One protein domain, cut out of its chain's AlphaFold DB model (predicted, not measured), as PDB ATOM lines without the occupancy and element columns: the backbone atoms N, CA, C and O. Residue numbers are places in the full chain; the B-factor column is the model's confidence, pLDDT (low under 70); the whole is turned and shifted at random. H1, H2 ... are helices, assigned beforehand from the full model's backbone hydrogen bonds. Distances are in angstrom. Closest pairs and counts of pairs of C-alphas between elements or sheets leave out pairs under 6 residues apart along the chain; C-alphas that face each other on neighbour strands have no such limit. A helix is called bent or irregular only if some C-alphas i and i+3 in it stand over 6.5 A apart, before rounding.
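This is residues 302 to 402 of the 413 residues of an uncharacterized protein of Geomonas paludis (UniProt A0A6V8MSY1). Five helical pieces run roughly along one line as an arch: H2 is at its top, H1 and then H6 follow on one limb, and H4b and then H5 on the other, while residues 376 to 383 span the open side from H5 to H6. At one end of the arch H4 bends sharply, and its first arm, H4a, reaches away with the small H3 near it. The printed part has 101 residues with six named helices, H1 to H6 in chain order, and no named strand; the class is all helix. It is only just compact, close to loose, with a radius of gyration of the C-alphas of 14.9 A and spans of 39 by 32 by 27 A.

H1, residues 302 to 309, begins at C-alpha 302 at (166.661, 175.898, 101.670) and is 10.7 A long from first to last C-alpha. H2 holds residues 314 to 323, 14.2 A, and H3 residues 329 to 332, 4.9 A. H4, residues 337 to 359, was assigned as one helix by its hydrogen bonds but is bent: C-alphas 345 and 348 are 7.6 A apart. Its arms are H4a, residues 337 to 345, 12.4 A, and H4b, residues 348 to 359, 17.4 A, with C-alpha 348 at (175.809, 159.545, 106.856). H5 is residues 364 to 375, 16.1 A. H6, residues 384 to 389, 9.3 A, ends at C-alpha 389 at (164.231, 177.006, 97.096).

H1 and H2 form a helical hairpin at a shallow tilt of 15 degrees; their closest C-alphas, of Ile 307 and Arg 317, are 6.8 A apart. H2 touches residues 354 to 358 of H4b at a shallow tilt of 10 degrees, opposite ways, with the C-alphas of Asp 318 and Leu 358 closest at 6.5 A. H3 and H4a are close but not clearly touching, with C-alphas 332 and 340 closest at 7.1 A. H4a and H4b stand at a steep tilt of 68 degrees, only just short of about perpendicular. H4b and H5 form a second helical hairpin at a shallow tilt of 25 degrees, with the C-alphas of Glu 356 and Ser 367 closest at 4.9 A. H6 and H1 only just touch, with 3 pairs of C-alphas within 8 A, those of Gly 302 and Ile 389 closest at 5.3 A. H5 and H6 are apart. Each O i to N i+4 pair is within hydrogen-bond range in H1, H2, H4a and H5, against 7 of 8 in H4b and 1 of 2 in H6; H3 is too short for such a pair.

The two farthest C-alphas, of Lys 330 and Asp 396, are 40.5 A apart. The printed part has no cut, and no link is long. Residues 326 to 331, of which 329 to 331 belong to H3, stand free. Mean pLDDT of the printed part is 91.1, and no printed residue is under 70.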
ATOM      1  N   GLY A 302     167.839 175.182 101.160       95.88
ATOM      2  CA  GLY A 302     166.661 175.898 101.670       95.88
ATOM      3  C   GLY A 302     166.855 176.526 103.059       95.88
ATOM      4  O   GLY A 302     166.758 177.753 103.189       95.88
ATOM      5  N   PRO A 303     167.202 175.738 104.096       97.12
ATOM      6  CA  PRO A 303     167.506 176.288 105.413       97.12
ATOM      7  C   PRO A 303     168.716 177.234 105.415       97.12
ATOM      8  O   PRO A 303     168.660 178.275 106.066       97.12
ATOM      9  N   LEU A 304     169.785 176.924 104.670       95.94
ATOM     10  CA  LEU A 304     170.974 177.781 104.570       95.94
ATOM     11  C   LEU A 304     170.640 179.161 103.985       95.94
ATOM     12  O   LEU A 304     171.005 180.179 104.570       95.94
ATOM     13  N   LEU A 305     169.900 179.207 102.875       95.50
ATOM     14  CA  LEU A 305     169.432 180.435 102.229       95.50
ATOM     15  C   LEU A 305     168.526 181.237 103.161       95.50
ATOM     16  O   LEU A 305     168.693 182.447 103.294       95.50
ATOM     17  N   THR A 306     167.606 180.552 103.841       96.31
ATOM     18  CA  THR A 306     166.676 181.172 104.790       96.31
ATOM     19  C   THR A 306     167.424 181.820 105.955       96.31
ATOM     20  O   THR A 306     167.194 182.986 106.269       96.31
ATOM     21  N   ILE A 307     168.366 181.098 106.567       96.44
ATOM     22  CA  ILE A 307     169.169 181.597 107.691       96.44
ATOM     23  C   ILE A 307     170.105 182.724 107.239       96.44
ATOM     24  O   ILE A 307     170.232 183.732 107.934       96.44
ATOM     25  N   ASN A 308     170.730 182.594 106.066       94.06
ATOM     26  CA  ASN A 308     171.585 183.634 105.498       94.06
ATOM     27  C   ASN A 308     170.803 184.934 105.245       94.06
ATOM     28  O   ASN A 308     171.282 186.018 105.577       94.06
ATOM     29  N   ALA A 309     169.570 184.826 104.739       93.69
ATOM     30  CA  ALA A 309     168.706 185.974 104.476       93.69
ATOM     31  C   ALA A 309     168.370 186.783 105.736       93.69
ATOM     32  O   ALA A 309     168.069 187.965 105.615       93.69
ATOM     33  N   MET A 310     168.441 186.194 106.937       95.06
ATOM     34  CA  MET A 310     168.159 186.882 108.206       95.06
ATOM     35  C   MET A 310     169.236 187.909 108.604       95.06
ATOM     36  O   MET A 310     168.957 188.792 109.422       95.06
ATOM     37  N   HIS A 311     170.461 187.792 108.075       93.62
ATOM     38  CA  HIS A 311     171.640 188.568 108.499       93.62
ATOM     39  C   HIS A 311     171.829 188.583 110.028       93.62
ATOM     40  O   HIS A 311     171.939 189.632 110.670       93.62
ATOM     41  N   LEU A 312     171.810 187.392 110.629       94.44
ATOM     42  CA  LEU A 312     172.092 187.207 112.051       94.44
ATOM     43  C   LEU A 312     173.577 187.444 112.356       94.44
ATOM     44  O   LEU A 312     174.439 187.203 111.517       94.44
ATOM     45  N   ALA A 313     173.871 187.836 113.599       94.00
ATOM     46  CA  ALA A 313     175.234 187.800 114.122       94.00
ATOM     47  C   ALA A 313     175.791 186.364 114.094       94.00
ATOM     48  O   ALA A 313     175.042 185.422 114.370       94.00
ATOM     49  N   ASP A 314     177.094 186.220 113.835       93.25
ATOM     50  CA  ASP A 314     177.767 184.937 113.576       93.25
ATOM     51  C   ASP A 314     177.396 183.840 114.578       93.25
ATOM     52  O   ASP A 314     176.896 182.789 114.191       93.25
ATOM     53  N   GLN A 315     177.501 184.116 115.880       94.19
ATOM     54  CA  GLN A 315     177.172 183.134 116.916       94.19
ATOM     55  C   GLN A 315     175.720 182.625 116.823       94.19
ATOM     56  O   GLN A 315     175.469 181.432 116.989       94.19
ATOM     57  N   LYS A 316     174.751 183.512 116.559       95.00
ATOM     58  CA  LYS A 316     173.333 183.135 116.433       95.00
ATOM     59  C   LYS A 316     173.066 182.399 115.123       95.00
ATOM     60  O   LYS A 316     172.272 181.462 115.110       95.00
ATOM     61  N   ARG A 317     173.727 182.815 114.037       95.31
ATOM     62  CA  ARG A 317     173.680 182.132 112.741       95.31
ATOM     63  C   ARG A 317     174.171 180.693 112.892       95.31
ATOM     64  O   ARG A 317     173.449 179.773 112.528       95.31
ATOM     65  N   ASP A 318     175.341 180.496 113.489       94.81
ATOM     66  CA  ASP A 318     175.977 179.183 113.610       94.81
ATOM     67  C   ASP A 318     175.179 178.245 114.533       94.81
ATOM     68  O   ASP A 318     175.007 177.065 114.226       94.81
ATOM     69  N   GLN A 319     174.600 178.773 115.620       95.12
ATOM     70  CA  GLN A 319     173.655 178.032 116.468       95.12
ATOM     71  C   GLN A 319     172.423 177.566 115.683       95.12
ATOM     72  O   GLN A 319     172.013 176.408 115.796       95.12
ATOM     73  N   LEU A 320     171.840 178.451 114.871       96.06
ATOM     74  CA  LEU A 320     170.660 178.127 114.078       96.06
ATOM     75  C   LEU A 320     170.987 177.121 112.964       96.06
ATOM     76  O   LEU A 320     170.247 176.153 112.795       96.06
ATOM     77  N   LEU A 321     172.126 177.271 112.282       96.31
ATOM     78  CA  LEU A 321     172.628 176.305 111.296       96.31
ATOM     79  C   LEU A 321     172.856 174.928 111.926       96.31
ATOM     80  O   LEU A 321     172.434 173.919 111.368       96.31
ATOM     81  N   ALA A 322     173.458 174.864 113.116       95.38
ATOM     82  CA  ALA A 322     173.647 173.603 113.825       95.38
ATOM     83  C   ALA A 322     172.309 172.929 114.182       95.38
ATOM     84  O   ALA A 322     172.209 171.700 114.114       95.38
ATOM     85  N   SER A 323     171.276 173.717 114.508       95.62
ATOM     86  CA  SER A 323     169.944 173.205 114.853       95.62
ATOM     87  C   SER A 323     169.225 172.507 113.692       95.62
ATOM     88  O   SER A 323     168.448 171.582 113.932       95.62
ATOM     89  N   VAL A 324     169.545 172.856 112.436       96.81
ATOM     90  CA  VAL A 324     169.033 172.172 111.228       96.81
ATOM     91  C   VAL A 324     169.382 170.680 111.247       96.81
ATOM     92  O   VAL A 324     168.635 169.860 110.721       96.81
ATOM     93  N   PHE A 325     170.479 170.299 111.903       95.88
ATOM     94  CA  PHE A 325     170.955 168.916 111.957       95.88
ATOM     95  C   PHE A 325     170.635 168.201 113.274       95.88
ATOM     96  O   PHE A 325     171.104 167.084 113.496       95.88
ATOM     97  N   MET A 326     169.859 168.827 114.160       92.44
ATOM     98  CA  MET A 326     169.401 168.196 115.395       92.44
ATOM     99  C   MET A 326     168.180 167.312 115.133       92.44
ATOM    100  O   MET A 326     167.318 167.638 114.317       92.44
ATOM    101  N   THR A 327     168.101 166.201 115.867       91.25
ATOM    102  CA  THR A 327     167.009 165.230 115.770       91.25
ATOM    103  C   THR A 327     166.259 165.159 117.091       91.25
ATOM    104  O   THR A 327     166.826 164.750 118.102       91.25
ATOM    105  N   ASP A 328     164.972 165.495 117.068       91.62
ATOM    106  CA  ASP A 328     164.014 165.159 118.119       91.62
ATOM    107  C   ASP A 328     163.295 163.842 117.758       91.62
ATOM    108  O   ASP A 328     162.497 163.815 116.809       91.62
ATOM    109  N   PRO A 329     163.517 162.741 118.505       89.88
ATOM    110  CA  PRO A 329     162.859 161.459 118.253       89.88
ATOM    111  C   PRO A 329     161.326 161.533 118.260       89.88
ATOM    112  O   PRO A 329     160.679 160.828 117.485       89.88
ATOM    113  N   LYS A 330     160.726 162.407 119.084       90.94
ATOM    114  CA  LYS A 330     159.263 162.556 119.160       90.94
ATOM    115  C   LYS A 330     158.693 163.143 117.875       90.94
ATOM    116  O   LYS A 330     157.587 162.787 117.473       90.94
ATOM    117  N   ARG A 331     159.438 164.041 117.229       89.12
ATOM    118  CA  ARG A 331     159.043 164.637 115.949       89.12
ATOM    119  C   ARG A 331     159.379 163.734 114.774       89.12
ATOM    120  O   ARG A 331     158.553 163.588 113.880       89.12
ATOM    121  N   SER A 332     160.514 163.037 114.824       88.75
ATOM    122  CA  SER A 332     160.869 162.022 113.824       88.75
ATOM    123  C   SER A 332     159.791 160.936 113.691       88.75
ATOM    124  O   SER A 332     159.425 160.543 112.582       88.75
ATOM    125  N   ALA A 333     159.176 160.530 114.809       90.31
ATOM    126  CA  ALA A 333     158.071 159.572 114.820       90.31
ATOM    127  C   ALA A 333     156.817 160.031 114.041       90.31
ATOM    128  O   ALA A 333     156.031 159.180 113.622       90.31
ATOM    129  N   LYS A 334     156.635 161.341 113.808       89.88
ATOM    130  CA  LYS A 334     155.505 161.903 113.042       89.88
ATOM    131  C   LYS A 334     155.680 161.796 111.523       89.88
ATOM    132  O   LYS A 334     154.705 161.952 110.792       89.88
ATOM    133  N   MET A 335     156.897 161.544 111.032       89.50
ATOM    134  CA  MET A 335     157.126 161.280 109.609       89.50
ATOM    135  C   MET A 335     156.489 159.950 109.203       89.50
ATOM    136  O   MET A 335     156.437 159.020 110.006       89.50
ATOM    137  N   SER A 336     156.058 159.817 107.947       85.25
ATOM    138  CA  SER A 336     155.579 158.524 107.444       85.25
ATOM    139  C   SER A 336     156.706 157.472 107.454       85.25
ATOM    140  O   SER A 336     157.886 157.838 107.395       85.25
ATOM    141  N   PRO A 337     156.391 156.160 107.486       86.62
ATOM    142  CA  PRO A 337     157.408 155.107 107.456       86.62
ATOM    143  C   PRO A 337     158.398 155.237 106.288       86.62
ATOM    144  O   PRO A 337     159.597 155.040 106.482       86.62
ATOM    145  N   GLY A 338     157.917 155.628 105.101       83.56
ATOM    146  CA  GLY A 338     158.764 155.850 103.927       83.56
ATOM    147  C   GLY A 338     159.766 156.990 104.133       83.56
ATOM    148  O   GLY A 338     160.959 156.808 103.902       83.56
ATOM    149  N   HIS A 339     159.315 158.135 104.651       87.69
ATOM    150  CA  HIS A 339     160.192 159.278 104.928       87.69
ATOM    151  C   HIS A 339     161.195 158.998 106.052       87.69
ATOM    152  O   HIS A 339     162.357 159.384 105.937       87.69
ATOM    153  N   ARG A 340     160.797 158.256 107.097       89.25
ATOM    154  CA  ARG A 340     161.737 157.795 108.135       89.25
ATOM    155  C   ARG A 340     162.831 156.912 107.545       89.25
ATOM    156  O   ARG A 340     164.003 157.125 107.839       89.25
ATOM    157  N   LYS A 341     162.469 155.984 106.651       87.62
ATOM    158  CA  LYS A 341     163.446 155.108 105.999       87.62
ATOM    159  C   LYS A 341     164.455 155.891 105.160       87.62
ATOM    160  O   LYS A 341     165.645 155.589 105.204       87.62
ATOM    161  N   VAL A 342     164.001 156.908 104.425       86.38
ATOM    162  CA  VAL A 342     164.897 157.801 103.671       86.38
ATOM    163  C   VAL A 342     165.820 158.569 104.619       86.38
ATOM    164  O   VAL A 342     167.025 158.619 104.374       86.38
ATOM    165  N   ALA A 343     165.290 159.115 105.717       88.94
ATOM    166  CA  ALA A 343     166.078 159.845 106.709       88.94
ATOM    167  C   ALA A 343     167.197 158.987 107.326       88.94
ATOM    168  O   ALA A 343     168.326 159.458 107.453       88.94
ATOM    169  N   GLU A 344     166.903 157.727 107.656       87.12
ATOM    170  CA  GLU A 344     167.882 156.757 108.163       87.12
ATOM    171  C   GLU A 344     168.964 156.445 107.122       87.12
ATOM    172  O   GLU A 344     170.154 156.545 107.418       87.12
ATOM    173  N   THR A 345     168.563 156.118 105.887       86.19
ATOM    174  CA  THR A 345     169.494 155.800 104.791       86.19
ATOM    175  C   THR A 345     170.415 156.979 104.463       86.19
ATOM    176  O   THR A 345     171.589 156.783 104.159       86.19
ATOM    177  N   MET A 346     169.904 158.211 104.546       86.12
ATOM    178  CA  MET A 346     170.654 159.427 104.222       86.12
ATOM    179  C   MET A 346     171.472 159.988 105.396       86.12
ATOM    180  O   MET A 346     172.239 160.930 105.203       86.12
ATOM    181  N   GLY A 347     171.366 159.401 106.593       85.88
ATOM    182  CA  GLY A 347     172.057 159.841 107.811       85.88
ATOM    183  C   GLY A 347     173.545 160.186 107.625       85.88
ATOM    184  O   GLY A 347     173.933 161.314 107.942       85.88
ATOM    185  N   PRO A 348     174.382 159.282 107.070       85.00
ATOM    186  CA  PRO A 348     175.809 159.545 106.856       85.00
ATOM    187  C   PRO A 348     176.079 160.747 105.944       85.00
ATOM    188  O   PRO A 348     177.026 161.503 106.153       85.00
ATOM    189  N   THR A 349     175.219 160.953 104.950       86.81
ATOM    190  CA  THR A 349     175.324 162.055 103.997       86.81
ATOM    191  C   THR A 349     175.048 163.401 104.677       86.81
ATOM    192  O   THR A 349     175.750 164.374 104.419       86.81
ATOM    193  N   PHE A 350     174.112 163.468 105.629       89.69
ATOM    194  CA  PHE A 350     173.819 164.714 106.348       89.69
ATOM    195  C   PHE A 350     174.954 165.203 107.253       89.69
ATOM    196  O   PHE A 350     175.045 166.403 107.505       89.69
ATOM    197  N   ALA A 351     175.843 164.316 107.708       86.38
ATOM    198  CA  ALA A 351     177.028 164.730 108.458       86.38
ATOM    199  C   ALA A 351     177.983 165.574 107.594       86.38
ATOM    200  O   ALA A 351     178.490 166.590 108.064       86.38
ATOM    201  N   LEU A 352     178.170 165.200 106.320       88.75
ATOM    202  CA  LEU A 352     178.944 165.996 105.360       88.75
ATOM    203  C   LEU A 352     178.265 167.341 105.086       88.75
ATOM    204  O   LEU A 352     178.918 168.378 105.144       88.75
ATOM    205  N   LEU A 353     176.944 167.340 104.880       92.12
ATOM    206  CA  LEU A 353     176.187 168.574 104.643       92.12
ATOM    207  C   LEU A 353     176.257 169.551 105.826       92.12
ATOM    208  O   LEU A 353     176.322 170.760 105.626       92.12
ATOM    209  N   LYS A 354     176.284 169.043 107.064       93.38
ATOM    210  CA  LYS A 354     176.498 169.879 108.252       93.38
ATOM    211  C   LYS A 354     177.846 170.595 108.203       93.38
ATOM    212  O   LYS A 354     177.922 171.766 108.570       93.38
ATOM    213  N   GLY A 355     178.891 169.889 107.765       91.06
ATOM    214  CA  GLY A 355     180.217 170.463 107.554       91.06
ATOM    215  C   GLY A 355     180.185 171.606 106.542       91.06
ATOM    216  O   GLY A 355     180.734 172.664 106.823       91.06
ATOM    217  N   GLU A 356     179.465 171.431 105.432       92.50
ATOM    218  CA  GLU A 356     179.272 172.489 104.432       92.50
ATOM    219  C   GLU A 356     178.559 173.717 105.013       92.50
ATOM    220  O   GLU A 356     179.056 174.836 104.925       92.50
ATOM    221  N   TYR A 357     177.420 173.505 105.672       94.50
ATOM    222  CA  TYR A 357     176.596 174.576 106.237       94.50
ATOM    223  C   TYR A 357     177.348 175.462 107.232       94.50
ATOM    224  O   TYR A 357     177.165 176.677 107.243       94.50
ATOM    225  N   LEU A 358     178.157 174.852 108.097       91.81
ATOM    226  CA  LEU A 358     178.955 175.580 109.082       91.81
ATOM    227  C   LEU A 358     180.242 176.139 108.457       91.81
ATOM    228  O   LEU A 358     180.707 177.204 108.851       91.81
ATOM    229  N   GLY A 359     180.808 175.431 107.477       90.88
ATOM    230  CA  GLY A 359     182.061 175.781 106.818       90.88
ATOM    231  C   GLY A 359     181.943 176.959 105.859       90.88
ATOM    232  O   GLY A 359     182.877 177.746 105.777       90.88
ATOM    233  N   VAL A 360     180.804 177.144 105.185       91.56
ATOM    234  CA  VAL A 360     180.648 178.164 104.127       91.56
ATOM    235  C   VAL A 360     180.927 179.601 104.595       91.56
ATOM    236  O   VAL A 360     181.339 180.442 103.799       91.56
ATOM    237  N   PHE A 361     180.757 179.881 105.891       89.31
ATOM    238  CA  PHE A 361     181.053 181.187 106.496       89.31
ATOM    239  C   PHE A 361     182.437 181.272 107.161       89.31
ATOM    240  O   PHE A 361     182.901 182.375 107.436       89.31
ATOM    241  N   LEU A 362     183.083 180.136 107.441       87.75
ATOM    242  CA  LEU A 362     184.336 180.055 108.206       87.75
ATOM    243  C   LEU A 362     185.546 179.739 107.316       87.75
ATOM    244  O   LEU A 362     186.591 180.370 107.444       87.75
ATOM    245  N   ASP A 363     185.394 178.770 106.416       88.62
ATOM    246  CA  ASP A 363     186.396 178.328 105.448       88.62
ATOM    247  C   ASP A 363     185.704 177.984 104.110       88.62
ATOM    248  O   ASP A 363     185.373 176.821 103.843       88.62
ATOM    249  N   PRO A 364     185.480 178.991 103.242       85.56
ATOM    250  CA  PRO A 364     184.820 178.798 101.952       85.56
ATOM    251  C   PRO A 364     185.533 177.800 101.031       85.56
ATOM    252  O   PRO A 364     184.900 177.187 100.170       85.56
ATOM    253  N   LYS A 365     186.852 177.615 101.197       86.56
ATOM    254  CA  LYS A 365     187.625 176.677 100.378       86.56
ATOM    255  C   LYS A 365     187.346 175.238 100.803       86.56
ATOM    256  O   LYS A 365     187.007 174.422  99.949       86.56
ATOM    257  N   ALA A 366     187.442 174.939 102.099       87.94
ATOM    258  CA  ALA A 366     187.109 173.614 102.619       87.94
ATOM    259  C   ALA A 366     185.628 173.272 102.383       87.94
ATOM    260  O   ALA A 366     185.298 172.151 102.000       87.94
ATOM    261  N   SER A 367     184.743 174.261 102.531       89.69
ATOM    262  CA  SER A 367     183.325 174.161 102.171       89.69
ATOM    263  C   SER A 367     183.143 173.750 100.702       89.69
ATOM    264  O   SER A 367     182.544 172.715 100.407       89.69
ATOM    265  N   LYS A 368     183.787 174.447  99.758       88.94
ATOM    266  CA  LYS A 368     183.739 174.060  98.340       88.94
ATOM    267  C   LYS A 368     184.150 172.598  98.105       88.94
ATOM    268  O   LYS A 368     183.498 171.909  97.323       88.94
ATOM    269  N   GLU A 369     185.192 172.106  98.773       90.12
ATOM    270  CA  GLU A 369     185.622 170.705  98.645       90.12
ATOM    271  C   GLU A 369     184.555 169.718  99.151       90.12
ATOM    272  O   GLU A 369     184.323 168.685  98.519       90.12
ATOM    273  N   ILE A 370     183.866 170.038 100.253       90.38
ATOM    274  CA  ILE A 370     182.746 169.237 100.770       90.38
ATOM    275  C   ILE A 370     181.585 169.239  99.772       90.38
ATOM    276  O   ILE A 370     181.038 168.175  99.471       90.38
ATOM    277  N   ARG A 371     181.228 170.407  99.226       90.75
ATOM    278  CA  ARG A 371     180.184 170.544  98.203       90.75
ATOM    279  C   ARG A 371     180.477 169.705  96.964       90.75
ATOM    280  O   ARG A 371     179.609 168.949  96.527       90.75
ATOM    281  N   ASP A 372     181.695 169.787  96.432       89.88
ATOM    282  CA  ASP A 372     182.107 169.018  95.254       89.88
ATOM    283  C   ASP A 372     182.007 167.504  95.526       89.88
ATOM    284  O   ASP A 372     181.467 166.754  94.711       89.88
ATOM    285  N   GLN A 373     182.436 167.046  96.709       88.88
ATOM    286  CA  GLN A 373     182.294 165.644  97.127       88.88
ATOM    287  C   GLN A 373     180.833 165.205  97.277       88.88
ATOM    288  O   GLN A 373     180.506 164.043  97.012       88.88
ATOM    289  N   PHE A 374     179.960 166.104  97.730       88.69
ATOM    290  CA  PHE A 374     178.536 165.833  97.884       88.69
ATOM    291  C   PHE A 374     177.854 165.688  96.524       88.69
ATOM    292  O   PHE A 374     177.191 164.683  96.261       88.69
ATOM    293  N   ASN A 375     178.064 166.665  95.640       89.56
ATOM    294  CA  ASN A 375     177.485 166.687  94.301       89.56
ATOM    295  C   ASN A 375     178.038 165.556  93.419       89.56
ATOM    296  O   ASN A 375     177.303 165.011  92.606       89.56
ATOM    297  N   ALA A 376     179.276 165.098  93.629       88.12
ATOM    298  CA  ALA A 376     179.810 163.931  92.919       88.12
ATOM    299  C   ALA A 376     179.066 162.613  93.233       88.12
ATOM    300  O   ALA A 376     179.137 161.663  92.452       88.12
ATOM    301  N   LYS A 377     178.368 162.526  94.374       85.06
ATOM    302  CA  LYS A 377     177.654 161.314  94.822       85.06
ATOM    303  C   LYS A 377     176.155 161.344  94.532       85.06
ATOM    304  O   LYS A 377     175.498 160.312  94.652       85.06
ATOM    305  N   MET A 378     175.611 162.507  94.186       84.62
ATOM    306  CA  MET A 378     174.173 162.740  94.076       84.62
ATOM    307  C   MET A 378     173.860 163.298  92.692       84.62
ATOM    308  O   MET A 378     174.514 164.224  92.232       84.62
ATOM    309  N   LYS A 379     172.846 162.747  92.026       85.94
ATOM    310  CA  LYS A 379     172.407 163.272  90.730       85.94
ATOM    311  C   LYS A 379     171.621 164.566  90.913       85.94
ATOM    312  O   LYS A 379     170.855 164.692  91.872       85.94
ATOM    313  N   ASP A 380     171.759 165.467  89.947       88.38
ATOM    314  CA  ASP A 380     170.895 166.638  89.831       88.38
ATOM    315  C   ASP A 380     169.440 166.202  89.694       88.38
ATOM    316  O   ASP A 380     169.134 165.190  89.050       88.38
ATOM    317  N   ASN A 381     168.540 166.940  90.338       85.94
ATOM    318  CA  ASN A 381     167.173 166.471  90.495       85.94
ATOM    319  C   ASN A 381     166.148 167.606  90.657       85.94
ATOM    320  O   ASN A 381     166.487 168.779  90.841       85.94
ATOM    321  N   TYR A 382     164.867 167.236  90.605       88.12
ATOM    322  CA  TYR A 382     163.721 168.118  90.823       88.12
ATOM    323  C   TYR A 382     162.990 167.709  92.099       88.12
ATOM    324  O   TYR A 382     161.891 167.173  92.036       88.12
ATOM    325  N   SER A 383     163.573 167.911  93.280       90.38
ATOM    326  CA  SER A 383     162.844 167.640  94.529       90.38
ATOM    327  C   SER A 383     161.608 168.554  94.669       90.38
ATOM    328  O   SER A 383     161.603 169.658  94.114       90.38
ATOM    329  N   PRO A 384     160.566 168.169  95.430       93.69
ATOM    330  CA  PRO A 384     159.470 169.086  95.763       93.69
ATOM    331  C   PRO A 384     159.974 170.403  96.376       93.69
ATOM    332  O   PRO A 384     159.512 171.487  96.028       93.69
ATOM    333  N   THR A 385     160.999 170.316  97.222       94.25
ATOM    334  CA  THR A 385     161.643 171.462  97.872       94.25
ATOM    335  C   THR A 385     162.365 172.375  96.877       94.25
ATOM    336  O   THR A 385     162.493 173.571  97.131       94.25
ATOM    337  N   SER A 386     162.771 171.882  95.700       95.12
ATOM    338  CA  SER A 386     163.430 172.696  94.668       95.12
ATOM    339  C   SER A 386     162.559 173.875  94.223       95.12
ATOM    340  O   SER A 386     163.066 174.979  94.040       95.12
ATOM    341  N   TYR A 387     161.241 173.678  94.102       97.19
ATOM    342  CA  TYR A 387     160.309 174.757  93.751       97.19
ATOM    343  C   TYR A 387     160.293 175.867  94.800       97.19
ATOM    344  O   TYR A 387     160.223 177.045  94.456       97.19
ATOM    345  N   LEU A 388     160.392 175.480  96.071       96.12
ATOM    346  CA  LEU A 388     160.430 176.388  97.205       96.12
ATOM    347  C   LEU A 388     161.763 177.142  97.274       96.12
ATOM    348  O   LEU A 388     161.784 178.360  97.425       96.12
ATOM    349  N   ILE A 389     162.877 176.438  97.088       96.56
ATOM    350  CA  ILE A 389     164.231 177.006  97.096       96.56
ATOM    351  C   ILE A 389     164.403 178.070  96.012       96.56
ATOM    352  O   ILE A 389     165.011 179.115  96.248       96.56
ATOM    353  N   LEU A 390     163.793 177.866  94.846       96.19
ATOM    354  CA  LEU A 390     163.811 178.852  93.767       96.19
ATOM    355  C   LEU A 390     163.014 180.123  94.084       96.19
ATOM    356  O   LEU A 390     163.085 181.052  93.289       96.19
ATOM    357  N   THR A 391     162.306 180.192  95.219       96.38
ATOM    358  CA  THR A 391     161.704 181.421  95.773       96.38
ATOM    359  C   THR A 391     162.610 182.143  96.777       96.38
ATOM    360  O   THR A 391     162.309 183.267  97.162       96.38
ATOM    361  N   LEU A 392     163.706 181.527  97.230       94.75
ATOM    362  CA  LEU A 392     164.568 182.064  98.294       94.75
ATOM    363  C   LEU A 392     165.760 182.872  97.768       94.75
ATOM    364  O   LEU A 392     166.351 183.655  98.508       94.75
ATOM    365  N   VAL A 393     166.116 182.708  96.494       91.38
ATOM    366  CA  VAL A 393     167.187 183.492  95.858       91.38
ATOM    367  C   VAL A 393     166.740 184.936  95.578       91.38
ATOM    368  O   VAL A 393     165.535 185.177  95.448       91.38
ATOM    369  N   PRO A 394     167.663 185.912  95.461       88.25
ATOM    370  CA  PRO A 394     167.322 187.309  95.188       88.25
ATOM    371  C   PRO A 394     166.421 187.502  93.962       88.25
ATOM    372  O   PRO A 394     166.514 186.765  92.984       88.25
ATOM    373  N   GLY A 395     165.566 188.527  94.001       87.25
ATOM    374  CA  GLY A 395     164.563 188.796  92.964       87.25
ATOM    375  C   GLY A 395     165.126 189.012  91.553       87.25
ATOM    376  O   GLY A 395     164.434 188.704  90.581       87.25
ATOM    377  N   ASP A 396     166.357 189.522  91.455       87.19
ATOM    378  CA  ASP A 396     167.109 189.786  90.223       87.19
ATOM    379  C   ASP A 396     168.038 188.627  89.811       87.19
ATOM    380  O   ASP A 396     168.713 188.712  88.785       87.19
ATOM    381  N   SER A 397     168.078 187.539  90.589       88.38
ATOM    382  CA  SER A 397     168.863 186.351  90.256       88.38
ATOM    383  C   SER A 397     168.277 185.641  89.028       88.38
ATOM    384  O   SER A 397     167.062 185.425  88.973       88.38
ATOM    385  N   PRO A 398     169.103 185.172  88.073       88.94
ATOM    386  CA  PRO A 398     168.621 184.356  86.954       88.94
ATOM    387  C   PRO A 398     168.018 183.015  87.415       88.94
ATOM    388  O   PRO A 398     167.222 182.410  86.691       88.94
ATOM    389  N   PHE A 399     168.346 182.572  88.633       91.12
ATOM    390  CA  PHE A 399     167.784 181.378  89.263       91.12
ATOM    391  C   PHE A 399     166.419 181.630  89.916       91.12
ATOM    392  O   PHE A 399     165.739 180.675  90.289       91.12
ATOM    393  N   ARG A 400     165.966 182.886  90.035       93.31
ATOM    394  CA  ARG A 400     164.653 183.218  90.601       93.31
ATOM    395  C   ARG A 400     163.539 182.889  89.609       93.31
ATOM    396  O   ARG A 400     163.072 183.745  88.858       93.31
ATOM    397  N   ARG A 401     163.122 181.620  89.591       95.88
ATOM    398  CA  ARG A 401     162.117 181.072  88.657       95.88
ATOM    399  C   ARG A 401     160.727 180.926  89.270       95.88
ATOM    400  O   ARG A 401     159.763 180.751  88.526       95.88
ATOM    401  N   MET A 402     160.628 181.026  90.593       97.25
ATOM    402  CA  MET A 402     159.395 180.866  91.358       97.25
ATOM    403  C   MET A 402     159.211 182.052  92.311       97.25
ATOM    404  O   MET A 402     160.192 182.631  92.774       97.25
TER     405      MET A 402